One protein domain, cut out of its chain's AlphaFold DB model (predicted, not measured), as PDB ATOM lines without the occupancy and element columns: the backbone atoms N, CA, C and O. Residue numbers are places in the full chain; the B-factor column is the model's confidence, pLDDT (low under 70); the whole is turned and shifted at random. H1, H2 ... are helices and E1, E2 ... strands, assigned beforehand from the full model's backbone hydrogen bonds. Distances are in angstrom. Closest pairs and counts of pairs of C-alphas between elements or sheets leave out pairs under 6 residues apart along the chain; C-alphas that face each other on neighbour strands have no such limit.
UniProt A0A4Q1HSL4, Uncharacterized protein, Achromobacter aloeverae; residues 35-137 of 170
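AT A GLANCE: This is residues 35 to 137 of the 170 residues of an uncharacterized protein of Achromobacter aloeverae (UniProt A0A4Q1HSL4). A twisted sheet of four strands has two helices over one face and its other face bare, two layers in all. H1 runs lengthwise over inner strands E2 and E3, while H2 covers edge strand E4 and packs on H1. The 103 printed residues hold, along the chain, H1 E1 E2 E3 E4 H2, of mixed class. The sheet, in order E1 E2 E3 E4, is a meander, each strand the antiparallel neighbour of the one before. The whole is compact, with a radius of gyration of the C-alphas of 13.7 A, but elongated in outline, 47 by 26 by 20 A.

IN THESE COORDINATES: E1 is residues 66 to 73, 23.5 A; E2 is 78 to 85, 23.3 A; E3 is 88 to 100, 31.2 A, and bends by 61 degrees at residue 93; E4 is 110 to 116, 19.8 A. H1, residues 40 to 56, is 22.3 A long and begins at C-alpha 40 (70.195, 11.578, 22.852). H2, residues 124 to 136, is 18.2 A long and ends at C-alpha 136 (65.146, 9.568, 9.221).

HOW THE PARTS SIT: Hairpins join E1 and E2 (N 69 and O 82, 3.0 A), E2 and E3 (N 81 and O 96, 2.8 A), and E3 and E4 (N 97 and O 113, 2.8 A), each pair within hydrogen-bond range. E1 and E4 are apart. H1 is on the sheet at a height of 8.3 A, along the strands, 16 degrees to E3 on the local plane; the closest C-alphas of H1 and E3 are those of Tyr 40 and Pro 100, 5.2 A. H2 is on the same face, at a height of 9.7 A over E4, 20 degrees to it on the local plane; their closest C-alphas are those of Val 114 and Met 127, 6.3 A. H1 and H2 touch, with residues 43 to 50 and 130 to 134 alone, at a steep tilt of 49 degrees, opposite ways; their closest C-alphas are those of Arg 46 and Ile 134, 5.2 A. In H1 and H2 every O i to N i+4 pair is within hydrogen-bond range.

THE WHOLE: The two C-alphas farthest apart are those of Tyr 62 and Thr 106, 47.1 A. The printed part has no cut and no long link. The mean pLDDT of the printed part is 91.9; residue 63 and residues 118 to 120 are under 70.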
ATOM      1  N   PRO A  35      76.482  10.556  13.331       97.50
ATOM      2  CA  PRO A  35      75.720  11.564  14.051       97.50
ATOM      3  C   PRO A  35      74.227  11.470  13.711       97.50
ATOM      4  O   PRO A  35      73.833  11.094  12.600       97.50
ATOM      5  N   VAL A  36      73.392  11.868  14.666       98.00
ATOM      6  CA  VAL A  36      71.942  11.995  14.515       98.00
ATOM      7  C   VAL A  36      71.542  13.384  14.997       98.00
ATOM      8  O   VAL A  36      71.838  13.766  16.129       98.00
ATOM      9  N   GLN A  37      70.859  14.138  14.136       97.38
ATOM     10  CA  GLN A  37      70.534  15.554  14.349       97.38
ATOM     11  C   GLN A  37      69.343  15.766  15.302       97.38
ATOM     12  O   GLN A  37      68.427  16.530  15.010       97.38
ATOM     13  N   VAL A  38      69.337  15.054  16.427       97.69
ATOM     14  CA  VAL A  38      68.409  15.211  17.555       97.69
ATOM     15  C   VAL A  38      69.125  14.886  18.860       97.69
ATOM     16  O   VAL A  38      70.196  14.281  18.843       97.69
ATOM     17  N   ASP A  39      68.527  15.245  19.992       96.38
ATOM     18  CA  ASP A  39      69.061  14.901  21.305       96.38
ATOM     19  C   ASP A  39      69.143  13.376  21.525       96.38
ATOM     20  O   ASP A  39      68.484  12.572  20.857       96.38
ATOM     21  N   TYR A  40      69.956  12.980  22.505       95.75
ATOM     22  CA  TYR A  40      70.195  11.578  22.852       95.75
ATOM     23  C   TYR A  40      68.903  10.792  23.136       95.75
ATOM     24  O   TYR A  40      68.786   9.650  22.691       95.75
ATOM     25  N   GLN A  41      67.916  11.376  23.823       96.06
ATOM     26  CA  GLN A  41      66.692  10.652  24.170       96.06
ATOM     27  C   GLN A  41      65.823  10.426  22.932       96.06
ATOM     28  O   GLN A  41      65.252   9.349  22.756       96.06
ATOM     29  N   ALA A  42      65.732  11.425  22.051       97.75
ATOM     30  CA  ALA A  42      65.055  11.284  20.769       97.75
ATOM     31  C   ALA A  42      65.730  10.234  19.881       97.75
ATOM     32  O   ALA A  42      65.034   9.392  19.314       97.75
ATOM     33  N   ALA A  43      67.063  10.227  19.803       98.19
ATOM     34  CA  ALA A  43      67.801   9.191  19.085       98.19
ATOM     35  C   ALA A  43      67.564   7.799  19.694       98.19
ATOM     36  O   ALA A  43      67.269   6.864  18.956       98.19
ATOM     37  N   ALA A  44      67.575   7.669  21.027       98.00
ATOM     38  CA  ALA A  44      67.320   6.405  21.717       98.00
ATOM     39  C   ALA A  44      65.912   5.856  21.431       98.00
ATOM     40  O   ALA A  44      65.759   4.660  21.201       98.00
ATOM     41  N   ARG A  45      64.884   6.717  21.371       98.06
ATOM     42  CA  ARG A  45      63.527   6.306  20.964       98.06
ATOM     43  C   ARG A  45      63.485   5.792  19.524       98.06
ATOM     44  O   ARG A  45      62.832   4.790  19.259       98.06
ATOM     45  N   ARG A  46      64.195   6.447  18.599       98.38
ATOM     46  CA  ARG A  46      64.287   5.998  17.198       98.38
ATOM     47  C   ARG A  46      65.020   4.661  17.079       98.38
ATOM     48  O   ARG A  46      64.597   3.813  16.305       98.38
ATOM     49  N   THR A  47      66.070   4.455  17.873       98.31
ATOM     50  CA  THR A  47      66.773   3.169  17.961       98.31
ATOM     51  C   THR A  47      65.872   2.070  18.515       98.31
ATOM     52  O   THR A  47      65.815   0.993  17.930       98.31
ATOM     53  N   ALA A  48      65.120   2.339  19.587       97.69
ATOM     54  CA  ALA A  48      64.160   1.383  20.136       97.69
ATOM     55  C   ALA A  48      63.122   0.961  19.085       97.69
ATOM     56  O   ALA A  48      62.820  -0.220  18.943       97.69
ATOM     57  N   GLU A  49      62.611   1.930  18.325       97.12
ATOM     58  CA  GLU A  49      61.623   1.680  17.281       97.12
ATOM     59  C   GLU A  49      62.199   0.888  16.103       97.12
ATOM     60  O   GLU A  49      61.542  -0.021  15.603       97.12
ATOM     61  N   PHE A  50      63.435   1.181  15.692       95.94
ATOM     62  CA  PHE A  50      64.151   0.374  14.706       95.94
ATOM     63  C   PHE A  50      64.254  -1.087  15.157       95.94
ATOM     64  O   PHE A  50      63.793  -1.974  14.442       95.94
ATOM     65  N   VAL A  51      64.767  -1.329  16.368       95.81
ATOM     66  CA  VAL A  51      64.927  -2.686  16.907       95.81
ATOM     67  C   VAL A  51      63.582  -3.400  17.001       95.81
ATOM     68  O   VAL A  51      63.463  -4.569  16.628       95.81
ATOM     69  N   ARG A  52      62.543  -2.693  17.454       94.25
ATOM     70  CA  ARG A  52      61.203  -3.261  17.558       94.25
ATOM     71  C   ARG A  52      60.672  -3.690  16.193       94.25
ATOM     72  O   ARG A  52      60.306  -4.845  15.997       94.25
ATOM     73  N   VAL A  53      60.642  -2.759  15.241       92.19
ATOM     74  CA  VAL A  53      60.009  -2.963  13.932       92.19
ATOM     75  C   VAL A  53      60.802  -3.920  13.051       92.19
ATOM     76  O   VAL A  53      60.192  -4.678  12.301       92.19
ATOM     77  N   CYS A  54      62.130  -3.883  13.121       90.44
ATOM     78  CA  CYS A  54      62.987  -4.646  12.222       90.44
ATOM     79  C   CYS A  54      63.453  -5.984  12.795       90.44
ATOM     80  O   CYS A  54      63.882  -6.822  12.001       90.44
ATOM     81  N   HIS A  55      63.341  -6.214  14.112       89.50
ATOM     82  CA  HIS A  55      63.808  -7.456  14.743       89.50
ATOM     83  C   HIS A  55      62.768  -8.159  15.610       89.50
ATOM     84  O   HIS A  55      62.569  -9.358  15.441       89.50
ATOM     85  N   THR A  56      62.115  -7.472  16.550       88.50
ATOM     86  CA  THR A  56      61.280  -8.177  17.546       88.50
ATOM     87  C   THR A  56      59.838  -8.401  17.102       88.50
ATOM     88  O   THR A  56      59.222  -9.374  17.523       88.50
ATOM     89  N   ASP A  57      59.303  -7.533  16.240       88.19
ATOM     90  CA  ASP A  57      57.922  -7.624  15.737       88.19
ATOM     91  C   ASP A  57      57.834  -8.332  14.375       88.19
ATOM     92  O   ASP A  57      56.772  -8.380  13.746       88.19
ATOM     93  N   VAL A  58      58.954  -8.878  13.903       79.12
ATOM     94  CA  VAL A  58      59.044  -9.606  12.639       79.12
ATOM     95  C   VAL A  58      58.891 -11.097  12.901       79.12
ATOM     96  O   VAL A  58      59.560 -11.673  13.757       79.12
ATOM     97  N   VAL A  59      58.033 -11.746  12.118       74.06
ATOM     98  CA  VAL A  59      57.958 -13.208  12.077       74.06
ATOM     99  C   VAL A  59      58.968 -13.700  11.048       74.06
ATOM    100  O   VAL A  59      58.768 -13.519   9.846       74.06
ATOM    101  N   TYR A  60      60.052 -14.321  11.507       71.69
ATOM    102  CA  TYR A  60      61.030 -14.941  10.617       71.69
ATOM    103  C   TYR A  60      60.632 -16.377  10.270       71.69
ATOM    104  O   TYR A  60      59.948 -17.072  11.028       71.69
ATOM    105  N   ALA A  61      61.085 -16.837   9.104       70.19
ATOM    106  CA  ALA A  61      60.928 -18.228   8.707       70.19
ATOM    107  C   ALA A  61      61.642 -19.169   9.697       70.19
ATOM    108  O   ALA A  61      62.577 -18.781  10.397       70.19
ATOM    109  N   TYR A  62      61.197 -20.427   9.736       70.44
ATOM    110  CA  TYR A  62      61.835 -21.501  10.510       70.44
ATOM    111  C   TYR A  62      61.923 -21.257  12.030       70.44
ATOM    112  O   TYR A  62      62.739 -21.871  12.709       70.44
ATOM    113  N   GLY A  63      61.060 -20.398  12.585       67.06
ATOM    114  CA  GLY A  63      60.933 -20.211  14.033       67.06
ATOM    115  C   GLY A  63      62.043 -19.376  14.675       67.06
ATOM    116  O   GLY A  63      62.144 -19.354  15.905       67.06
ATOM    117  N   VAL A  64      62.851 -18.668  13.879       79.50
ATOM    118  CA  VAL A  64      63.810 -17.689  14.403       79.50
ATOM    119  C   VAL A  64      63.035 -16.556  15.079       79.50
ATOM    120  O   VAL A  64      62.120 -15.975  14.501       79.50
ATOM    121  N   ASN A  65      63.377 -16.265  16.331       86.19
ATOM    122  CA  ASN A  65      62.740 -15.216  17.118       86.19
ATOM    123  C   ASN A  65      63.824 -14.395  17.803       86.19
ATOM    124  O   ASN A  65      64.514 -14.902  18.694       86.19
ATOM    125  N   TYR A  66      63.957 -13.133  17.411       89.69
ATOM    126  CA  TYR A  66      64.878 -12.218  18.064       89.69
ATOM    127  C   TYR A  66      64.205 -11.515  19.236       89.69
ATOM    128  O   TYR A  66      63.008 -11.226  19.227       89.69
ATOM    129  N   LEU A  67      64.998 -11.258  20.266       92.94
ATOM    130  CA  LEU A  67      64.632 -10.457  21.420       92.94
ATOM    131  C   LEU A  67      65.633  -9.316  21.558       92.94
ATOM    132  O   LEU A  67      66.729  -9.362  20.994       92.94
ATOM    133  N   SER A  68      65.249  -8.304  22.330       96.00
ATOM    134  CA  SER A  68      66.124  -7.189  22.641       96.00
ATOM    135  C   SER A  68      66.134  -6.853  24.124       96.00
ATOM    136  O   SER A  68      65.153  -7.068  24.834       96.00
ATOM    137  N   ASN A  69      67.265  -6.317  24.578       96.75
ATOM    138  CA  ASN A  69      67.408  -5.699  25.891       96.75
ATOM    139  C   ASN A  69      67.843  -4.246  25.720       96.75
ATOM    140  O   ASN A  69      68.556  -3.902  24.775       96.75
ATOM    141  N   VAL A  70      67.438  -3.403  26.668       97.12
ATOM    142  CA  VAL A  70      67.834  -1.995  26.717       97.12
ATOM    143  C   VAL A  70      68.384  -1.678  28.099       97.12
ATOM    144  O   VAL A  70      67.751  -1.985  29.107       97.12
ATOM    145  N   THR A  71      69.555  -1.053  28.147       97.38
ATOM    146  CA  THR A  71      70.156  -0.538  29.379       97.38
ATOM    147  C   THR A  71      70.537   0.926  29.213       97.38
ATOM    148  O   THR A  71      70.880   1.372  28.118       97.38
ATOM    149  N   TYR A  72      70.474   1.682  30.306       95.94
ATOM    150  CA  TYR A  72      70.822   3.098  30.333       95.94
ATOM    151  C   TYR A  72      71.872   3.348  31.416       95.94
ATOM    152  O   TYR A  72      71.646   3.048  32.584       95.94
ATOM    153  N   ASP A  73      73.017   3.897  31.022       94.31
ATOM    154  CA  ASP A  73      74.017   4.432  31.943       94.31
ATOM    155  C   ASP A  73      73.773   5.932  32.111       94.31
ATOM    156  O   ASP A  73      74.106   6.734  31.234       94.31
ATOM    157  N   GLU A  74      73.192   6.312  33.246       91.06
ATOM    158  CA  GLU A  74      72.871   7.704  33.573       91.06
ATOM    159  C   GLU A  74      74.118   8.588  33.668       91.06
ATOM    160  O   GLU A  74      74.070   9.763  33.305       91.06
ATOM    161  N   ARG A  75      75.262   8.031  34.090       89.94
ATOM    162  CA  ARG A  75      76.507   8.792  34.268       89.94
ATOM    163  C   ARG A  75      77.065   9.274  32.935       89.94
ATOM    164  O   ARG A  75      77.650  10.352  32.860       89.94
ATOM    165  N   THR A  76      76.923   8.456  31.897       90.75
ATOM    166  CA  THR A  76      77.421   8.766  30.550       90.75
ATOM    167  C   THR A  76      76.312   9.166  29.580       90.75
ATOM    168  O   THR A  76      76.609   9.503  28.434       90.75
ATOM    169  N   ALA A  77      75.053   9.143  30.032       93.88
ATOM    170  CA  ALA A  77      73.859   9.234  29.199       93.88
ATOM    171  C   ALA A  77      73.924   8.275  27.996       93.88
ATOM    172  O   ALA A  77      73.629   8.656  26.866       93.88
ATOM    173  N   THR A  78      74.353   7.029  28.228       96.44
ATOM    174  CA  THR A  78      74.476   6.024  27.165       96.44
ATOM    175  C   THR A  78      73.316   5.042  27.226       96.44
ATOM    176  O   THR A  78      73.177   4.308  28.199       96.44
ATOM    177  N   GLY A  79      72.521   4.978  26.161       97.81
ATOM    178  CA  GLY A  79      71.570   3.894  25.923       97.81
ATOM    179  C   GLY A  79      72.245   2.773  25.142       97.81
ATOM    180  O   GLY A  79      72.833   3.035  24.094       97.81
ATOM    181  N   THR A  80      72.175   1.541  25.635       98.25
ATOM    182  CA  THR A  80      72.672   0.346  24.942       98.25
ATOM    183  C   THR A  80      71.500  -0.565  24.621       98.25
ATOM    184  O   THR A  80      70.794  -1.013  25.518       98.25
ATOM    185  N   PHE A  81      71.318  -0.840  23.338       98.25
ATOM    186  CA  PHE A  81      70.318  -1.748  22.802       98.25
ATOM    187  C   PHE A  81      71.050  -2.983  22.307       98.25
ATOM    188  O   PHE A  81      72.005  -2.853  21.543       98.25
ATOM    189  N   THR A  82      70.643  -4.164  22.748       96.81
ATOM    190  CA  THR A  82      71.226  -5.420  22.275       96.81
ATOM    191  C   THR A  82      70.157  -6.281  21.633       96.81
ATOM    192  O   THR A  82      69.026  -6.306  22.113       96.81
ATOM    193  N   VAL A  83      70.519  -6.988  20.565       95.00
ATOM    194  CA  VAL A  83      69.655  -7.948  19.872       95.00
ATOM    195  C   VAL A  83      70.296  -9.327  19.935       95.00
ATOM    196  O   VAL A  83      71.507  -9.465  19.760       95.00
ATOM    197  N   PHE A  84      69.493 -10.348  20.216       92.62
ATOM    198  CA  PHE A  84      69.939 -11.734  20.351       92.62
ATOM    199  C   PHE A  84      68.832 -12.709  19.947       92.62
ATOM    200  O   PHE A  84      67.646 -12.372  19.943       92.62
ATOM    201  N   ASN A  85      69.209 -13.943  19.620       90.25
ATOM    202  CA  ASN A  85      68.244 -15.009  19.374       90.25
ATOM    203  C   ASN A  85      67.673 -15.512  20.708       90.25
ATOM    204  O   ASN A  85      68.426 -15.786  21.641       90.25
ATOM    205  N   ARG A  86      66.348 -15.688  20.798       90.06
ATOM    206  CA  ARG A  86      65.666 -16.233  21.982       90.06
ATOM    207  C   ARG A  86      66.278 -17.551  22.465       90.06
ATOM    208  O   ARG A  86      66.328 -17.775  23.671       90.06
ATOM    209  N   THR A  87      66.715 -18.421  21.554       89.50
ATOM    210  CA  THR A  87      67.310 -19.723  21.907       89.50
ATOM    211  C   THR A  87      68.787 -19.632  22.290       89.50
ATOM    212  O   THR A  87      69.316 -20.573  22.871       89.50
ATOM    213  N   GLU A  88      69.454 -18.515  21.991       89.50
ATOM    214  CA  GLU A  88      70.886 -18.300  22.228       89.50
ATOM    215  C   GLU A  88      71.138 -16.915  22.862       89.50
ATOM    216  O   GLU A  88      71.844 -16.086  22.288       89.50
ATOM    217  N   PRO A  89      70.590 -16.619  24.057       88.06
ATOM    218  CA  PRO A  89      70.627 -15.269  24.628       88.06
ATOM    219  C   PRO A  89      72.033 -14.765  24.979       88.06
ATOM    220  O   PRO A  89      72.241 -13.562  25.109       88.06
ATOM    221  N   ALA A  90      73.009 -15.667  25.121       88.75
ATOM    222  CA  ALA A  90      74.410 -15.309  25.330       88.75
ATOM    223  C   ALA A  90      75.116 -14.842  24.040       88.75
ATOM    224  O   ALA A  90      76.176 -14.221  24.116       88.75
ATOM    225  N   LYS A  91      74.546 -15.127  22.860       89.50
ATOM    226  CA  LYS A  91      75.096 -14.753  21.555       89.50
ATOM    227  C   LYS A  91      74.430 -13.464  21.077       89.50
ATOM    228  O   LYS A  91      73.325 -13.477  20.536       89.50
ATOM    229  N   LEU A  92      75.112 -12.342  21.300       91.56
ATOM    230  CA  LEU A  92      74.680 -11.057  20.760       91.56
ATOM    231  C   LEU A  92      74.834 -11.062  19.240       91.56
ATOM    232  O   LEU A  92      75.802 -11.600  18.709       91.56
ATOM    233  N   LEU A  93      73.865 -10.463  18.562       92.94
ATOM    234  CA  LEU A  93      73.816 -10.344  17.109       92.94
ATOM    235  C   LEU A  93      74.059  -8.899  16.674       92.94
ATOM    236  O   LEU A  93      74.802  -8.649  15.729       92.94
ATOM    237  N   GLU A  94      73.507  -7.952  17.429       94.81
ATOM    238  CA  GLU A  94      73.706  -6.521  17.240       94.81
ATOM    239  C   GLU A  94      73.782  -5.813  18.596       94.81
ATOM    240  O   GLU A  94      73.087  -6.171  19.553       94.81
ATOM    241  N   VAL A  95      74.627  -4.787  18.672       96.75
ATOM    242  CA  VAL A  95      74.647  -3.812  19.761       96.75
ATOM    243  C   VAL A  95      74.598  -2.411  19.172       96.75
ATOM    244  O   VAL A  95      75.483  -2.020  18.412       96.75
ATOM    245  N   ILE A  96      73.611  -1.621  19.590       98.19
ATOM    246  CA  ILE A  96      73.489  -0.207  19.238       98.19
ATOM    247  C   ILE A  96      73.682   0.632  20.496       98.19
ATOM    248  O   ILE A  96      72.940   0.508  21.468       98.19
ATOM    249  N   LYS A  97      74.675   1.517  20.478       98.44
ATOM    250  CA  LYS A  97      74.930   2.492  21.539       98.44
ATOM    251  C   LYS A  97      74.511   3.874  21.078       98.44
ATOM    252  O   LYS A  97      74.952   4.337  20.032       98.44
ATOM    253  N   VAL A  98      73.713   4.551  21.890       98.44
ATOM    254  CA  VAL A  98      73.267   5.927  21.670       98.44
ATOM    255  C   VAL A  98      73.791   6.779  22.808       98.44
ATOM    256  O   VAL A  98      73.553   6.466  23.970       98.44
ATOM    257  N   ARG A  99      74.495   7.860  22.486       97.62
ATOM    258  CA  ARG A  99      75.061   8.780  23.479       97.62
ATOM    259  C   ARG A  99      75.014  10.224  22.990       97.62
ATOM    260  O   ARG A  99      74.931  10.436  21.779       97.62
ATOM    261  N   PRO A 100      75.114  11.221  23.878       97.81
ATOM    262  CA  PRO A 100      75.280  12.602  23.462       97.81
ATOM    263  C   PRO A 100      76.544  12.787  22.613       97.81
ATOM    264  O   PRO A 100      77.599  12.202  22.889       97.81
ATOM    265  N   ASP A 101      76.449  13.612  21.574       96.19
ATOM    266  CA  ASP A 101      77.600  14.033  20.781       96.19
ATOM    267  C   ASP A 101      78.228  15.291  21.391       96.19
ATOM    268  O   ASP A 101      77.999  16.420  20.961       96.19
ATOM    269  N   GLY A 102      78.962  15.082  22.484       93.12
ATOM    270  CA  GLY A 102      79.578  16.138  23.284       93.12
ATOM    271  C   GLY A 102      79.302  15.962  24.780       93.12
ATOM    272  O   GLY A 102      78.890  14.881  25.206       93.12
ATOM    273  N   PRO A 103      79.536  17.003  25.600       92.94
ATOM    274  CA  PRO A 103      79.259  16.948  27.033       92.94
ATOM    275  C   PRO A 103      77.764  16.721  27.308       92.94
ATOM    276  O   PRO A 103      76.922  17.389  26.708       92.94
ATOM    277  N   VAL A 104      77.442  15.823  28.248       89.44
ATOM    278  CA  VAL A 104      76.065  15.362  28.544       89.44
ATOM    279  C   VAL A 104      75.075  16.517  28.746       89.44
ATOM    280  O   VAL A 104      73.961  16.462  28.238       89.44
ATOM    281  N   ASN A 105      75.494  17.590  29.417       88.19
ATOM    282  CA  ASN A 105      74.608  18.701  29.781       88.19
ATOM    283  C   ASN A 105      74.407  19.743  28.666       88.19
ATOM    284  O   ASN A 105      73.573  20.631  28.807       88.19
ATOM    285  N   THR A 106      75.192  19.688  27.587       92.25
ATOM    286  CA  THR A 106      75.200  20.734  26.544       92.25
ATOM    287  C   THR A 106      75.059  20.194  25.127       92.25
ATOM    288  O   THR A 106      74.887  20.973  24.188       92.25
ATOM    289  N   ALA A 107      75.175  18.882  24.941       93.19
ATOM    290  CA  ALA A 107      75.071  18.249  23.639       93.19
ATOM    291  C   ALA A 107      73.657  18.407  23.067       93.19
ATOM    292  O   ALA A 107      72.661  18.051  23.693       93.19
ATOM    293  N   ARG A 108      73.584  18.937  21.845       95.50
ATOM    294  CA  ARG A 108      72.325  19.104  21.099       95.50
ATOM    295  C   ARG A 108      71.998  17.912  20.208       95.50
ATOM    296  O   ARG A 108      70.852  17.748  19.805       95.50
ATOM    297  N   TYR A 109      73.018  17.124  19.889       97.25
ATOM    298  CA  TYR A 109      72.947  16.015  18.957       97.25
ATOM    299  C   TYR A 109      73.376  14.725  19.635       97.25
ATOM    300  O   TYR A 109      74.015  14.736  20.691       97.25
ATOM    301  N   ALA A 110      73.026  13.611  19.010       98.06
ATOM    302  CA  ALA A 110      73.401  12.289  19.451       98.06
ATOM    303  C   ALA A 110      74.410  11.678  18.487       98.06
ATOM    304  O   ALA A 110      74.462  11.990  17.296       98.06
ATOM    305  N   LYS A 111      75.178  10.739  19.014       98.12
ATOM    306  CA  LYS A 111      76.038   9.853  18.254       98.12
ATOM    307  C   LYS A 111      75.586   8.431  18.493       98.12
ATOM    308  O   LYS A 111      75.411   8.016  19.641       98.12
ATOM    309  N   VAL A 112      75.397   7.711  17.400       98.44
ATOM    310  CA  VAL A 112      74.964   6.320  17.415       98.44
ATOM    311  C   VAL A 112      76.089   5.460  16.878       98.44
ATOM    312  O   VAL A 112      76.670   5.784  15.847       98.44
ATOM    313  N   THR A 113      76.394   4.385  17.591       98.12
ATOM    314  CA  THR A 113      77.354   3.359  17.192       98.12
ATOM    315  C   THR A 113      76.616   2.036  17.087       98.12
ATOM    316  O   THR A 113      76.062   1.578  18.079       98.12
ATOM    317  N   VAL A 114      76.610   1.440  15.904       96.62
ATOM    318  CA  VAL A 114      76.044   0.119  15.622       96.62
ATOM    319  C   VAL A 114      77.198  -0.856  15.444       96.62
ATOM    320  O   VAL A 114      78.118  -0.562  14.684       96.62
ATOM    321  N   THR A 115      77.147  -1.997  16.119       94.56
ATOM    322  CA  THR A 115      78.095  -3.103  15.958       94.56
ATOM    323  C   THR A 115      77.317  -4.392  15.733       94.56
ATOM    324  O   THR A 115      76.393  -4.682  16.490       94.56
ATOM    325  N   VAL A 116      77.708  -5.177  14.732       92.69
ATOM    326  CA  VAL A 116      77.106  -6.485  14.418       92.69
ATOM    327  C   VAL A 116      78.093  -7.620  14.710       92.69
ATOM    328  O   VAL A 116      79.295  -7.476  14.490       92.69
ATOM    329  N   PHE A 117      77.596  -8.735  15.252       85.56
ATOM    330  CA  PHE A 117      78.403  -9.754  15.943       85.56
ATOM    331  C   PHE A 117      78.335 -11.168  15.337       85.56
ATOM    332  O   PHE A 117      78.656 -12.140  16.021       85.56
ATOM    333  N   GLY A 118      77.945 -11.341  14.073       69.50
ATOM    334  CA  GLY A 118      77.754 -12.697  13.554       69.50
ATOM    335  C   GLY A 118      77.636 -12.859  12.043       69.50
ATOM    336  O   GLY A 118      78.136 -12.058  11.262       69.50
ATOM    337  N   GLU A 119      77.008 -13.978  11.685       69.75
ATOM    338  CA  GLU A 119      76.715 -14.446  10.328       69.75
ATOM    339  C   GLU A 119      75.445 -13.765   9.772       69.75
ATOM    340  O   GLU A 119      74.685 -13.143  10.519       69.75
ATOM    341  N   ASP A 120      75.217 -13.873   8.458       62.81
ATOM    342  CA  ASP A 120      74.040 -13.344   7.741       62.81
ATOM    343  C   ASP A 120      72.733 -13.563   8.551       62.81
ATOM    344  O   ASP A 120      72.490 -14.683   9.003       62.81
ATOM    345  N   PRO A 121      71.884 -12.540   8.802       76.69
ATOM    346  CA  PRO A 121      71.807 -11.226   8.157       76.69
ATOM    347  C   PRO A 121      72.627 -10.089   8.788       76.69
ATOM    348  O   PRO A 121      72.494  -8.950   8.347       76.69
ATOM    349  N   TRP A 122      73.427 -10.355   9.823       86.75
ATOM    350  CA  TRP A 122      74.040  -9.319  10.666       86.75
ATOM    351  C   TRP A 122      75.309  -8.742  10.029       86.75
ATOM    352  O   TRP A 122      76.430  -9.036  10.435       86.75
ATOM    353  N   ASP A 123      75.111  -7.940   8.984       85.44
ATOM    354  CA  ASP A 123      76.146  -7.469   8.067       85.44
ATOM    355  C   ASP A 123      76.145  -5.933   7.888       85.44
ATOM    356  O   ASP A 123      75.518  -5.167   8.624       85.44
ATOM    357  N   GLN A 124      76.875  -5.453   6.877       87.25
ATOM    358  CA  GLN A 124      76.928  -4.034   6.523       87.25
ATOM    359  C   GLN A 124      75.564  -3.453   6.108       87.25
ATOM    360  O   GLN A 124      75.333  -2.260   6.310       87.25
ATOM    361  N   GLN A 125      74.671  -4.254   5.519       89.25
ATOM    362  CA  GLN A 125      73.343  -3.794   5.106       89.25
ATOM    363  C   GLN A 125      72.448  -3.562   6.318       89.25
ATOM    364  O   GLN A 125      71.671  -2.608   6.318       89.25
ATOM    365  N   GLU A 126      72.592  -4.383   7.357       91.56
ATOM    366  CA  GLU A 126      71.911  -4.168   8.633       91.56
ATOM    367  C   GLU A 126      72.328  -2.834   9.262       91.56
ATOM    368  O   GLU A 126      71.488  -1.996   9.588       91.56
ATOM    369  N   MET A 127      73.634  -2.557   9.310       93.06
ATOM    370  CA  MET A 127      74.130  -1.277   9.825       93.06
ATOM    371  C   MET A 127      73.646  -0.070   9.006       93.06
ATOM    372  O   MET A 127      73.428   1.010   9.562       93.06
ATOM    373  N   GLU A 128      73.482  -0.222   7.687       93.50
ATOM    374  CA  GLU A 128      72.923   0.833   6.836       93.50
ATOM    375  C   GLU A 128      71.430   1.046   7.097       93.50
ATOM    376  O   GLU A 128      70.981   2.188   7.203       93.50
ATOM    377  N   ALA A 129      70.669  -0.039   7.250       94.25
ATOM    378  CA  ALA A 129      69.256   0.010   7.605       94.25
ATOM    379  C   ALA A 129      69.059   0.716   8.956       94.25
ATOM    380  O   ALA A 129      68.280   1.671   9.046       94.25
ATOM    381  N   ALA A 130      69.855   0.347   9.965       96.44
ATOM    382  CA  ALA A 130      69.890   1.013  11.263       96.44
ATOM    383  C   ALA A 130      70.184   2.513  11.115       96.44
ATOM    384  O   ALA A 130      69.446   3.352  11.645       96.44
ATOM    385  N   ARG A 131      71.219   2.882  10.345       97.31
ATOM    386  CA  ARG A 131      71.558   4.289  10.089       97.31
ATOM    387  C   ARG A 131      70.401   5.048   9.459       97.31
ATOM    388  O   ARG A 131      69.996   6.083   9.992       97.31
ATOM    389  N   GLN A 132      69.866   4.543   8.351       96.62
ATOM    390  CA  GLN A 132      68.776   5.184   7.625       96.62
ATOM    391  C   GLN A 132      67.545   5.346   8.522       96.62
ATOM    392  O   GLN A 132      66.958   6.430   8.578       96.62
ATOM    393  N   SER A 133      67.179   4.293   9.253       95.50
ATOM    394  CA  SER A 133      66.033   4.279  10.156       95.50
ATOM    395  C   SER A 133      66.156   5.340  11.251       95.50
ATOM    396  O   SER A 133      65.280   6.192  11.435       95.50
ATOM    397  N   ILE A 134      67.303   5.365  11.932       98.00
ATOM    398  CA  ILE A 134      67.532   6.241  13.082       98.00
ATOM    399  C   ILE A 134      67.699   7.706  12.647       98.00
ATOM    400  O   ILE A 134      67.174   8.618  13.298       98.00
ATOM    401  N   GLN A 135      68.386   7.967  11.533       97.69
ATOM    402  CA  GLN A 135      68.548   9.332  11.024       97.69
ATOM    403  C   GLN A 135      67.221   9.916  10.521       97.69
ATOM    404  O   GLN A 135      66.908  11.068  10.838       97.69
ATOM    405  N   SER A 136      66.418   9.121   9.809       96.44
ATOM    406  CA  SER A 136      65.146   9.568   9.221       96.44
ATOM    407  C   SER A 136      63.950   9.537  10.178       96.44
ATOM    408  O   SER A 136      62.904  10.092   9.848       96.44
ATOM    409  N   ALA A 137      64.080   8.889  11.342       94.56
ATOM    410  CA  ALA A 137      62.965   8.570  12.240       94.56
ATOM    411  C   ALA A 137      61.869   7.692  11.604       94.56
ATOM    412  O   ALA A 137      60.760   7.621  12.130       94.56
TER     413      ALA A 137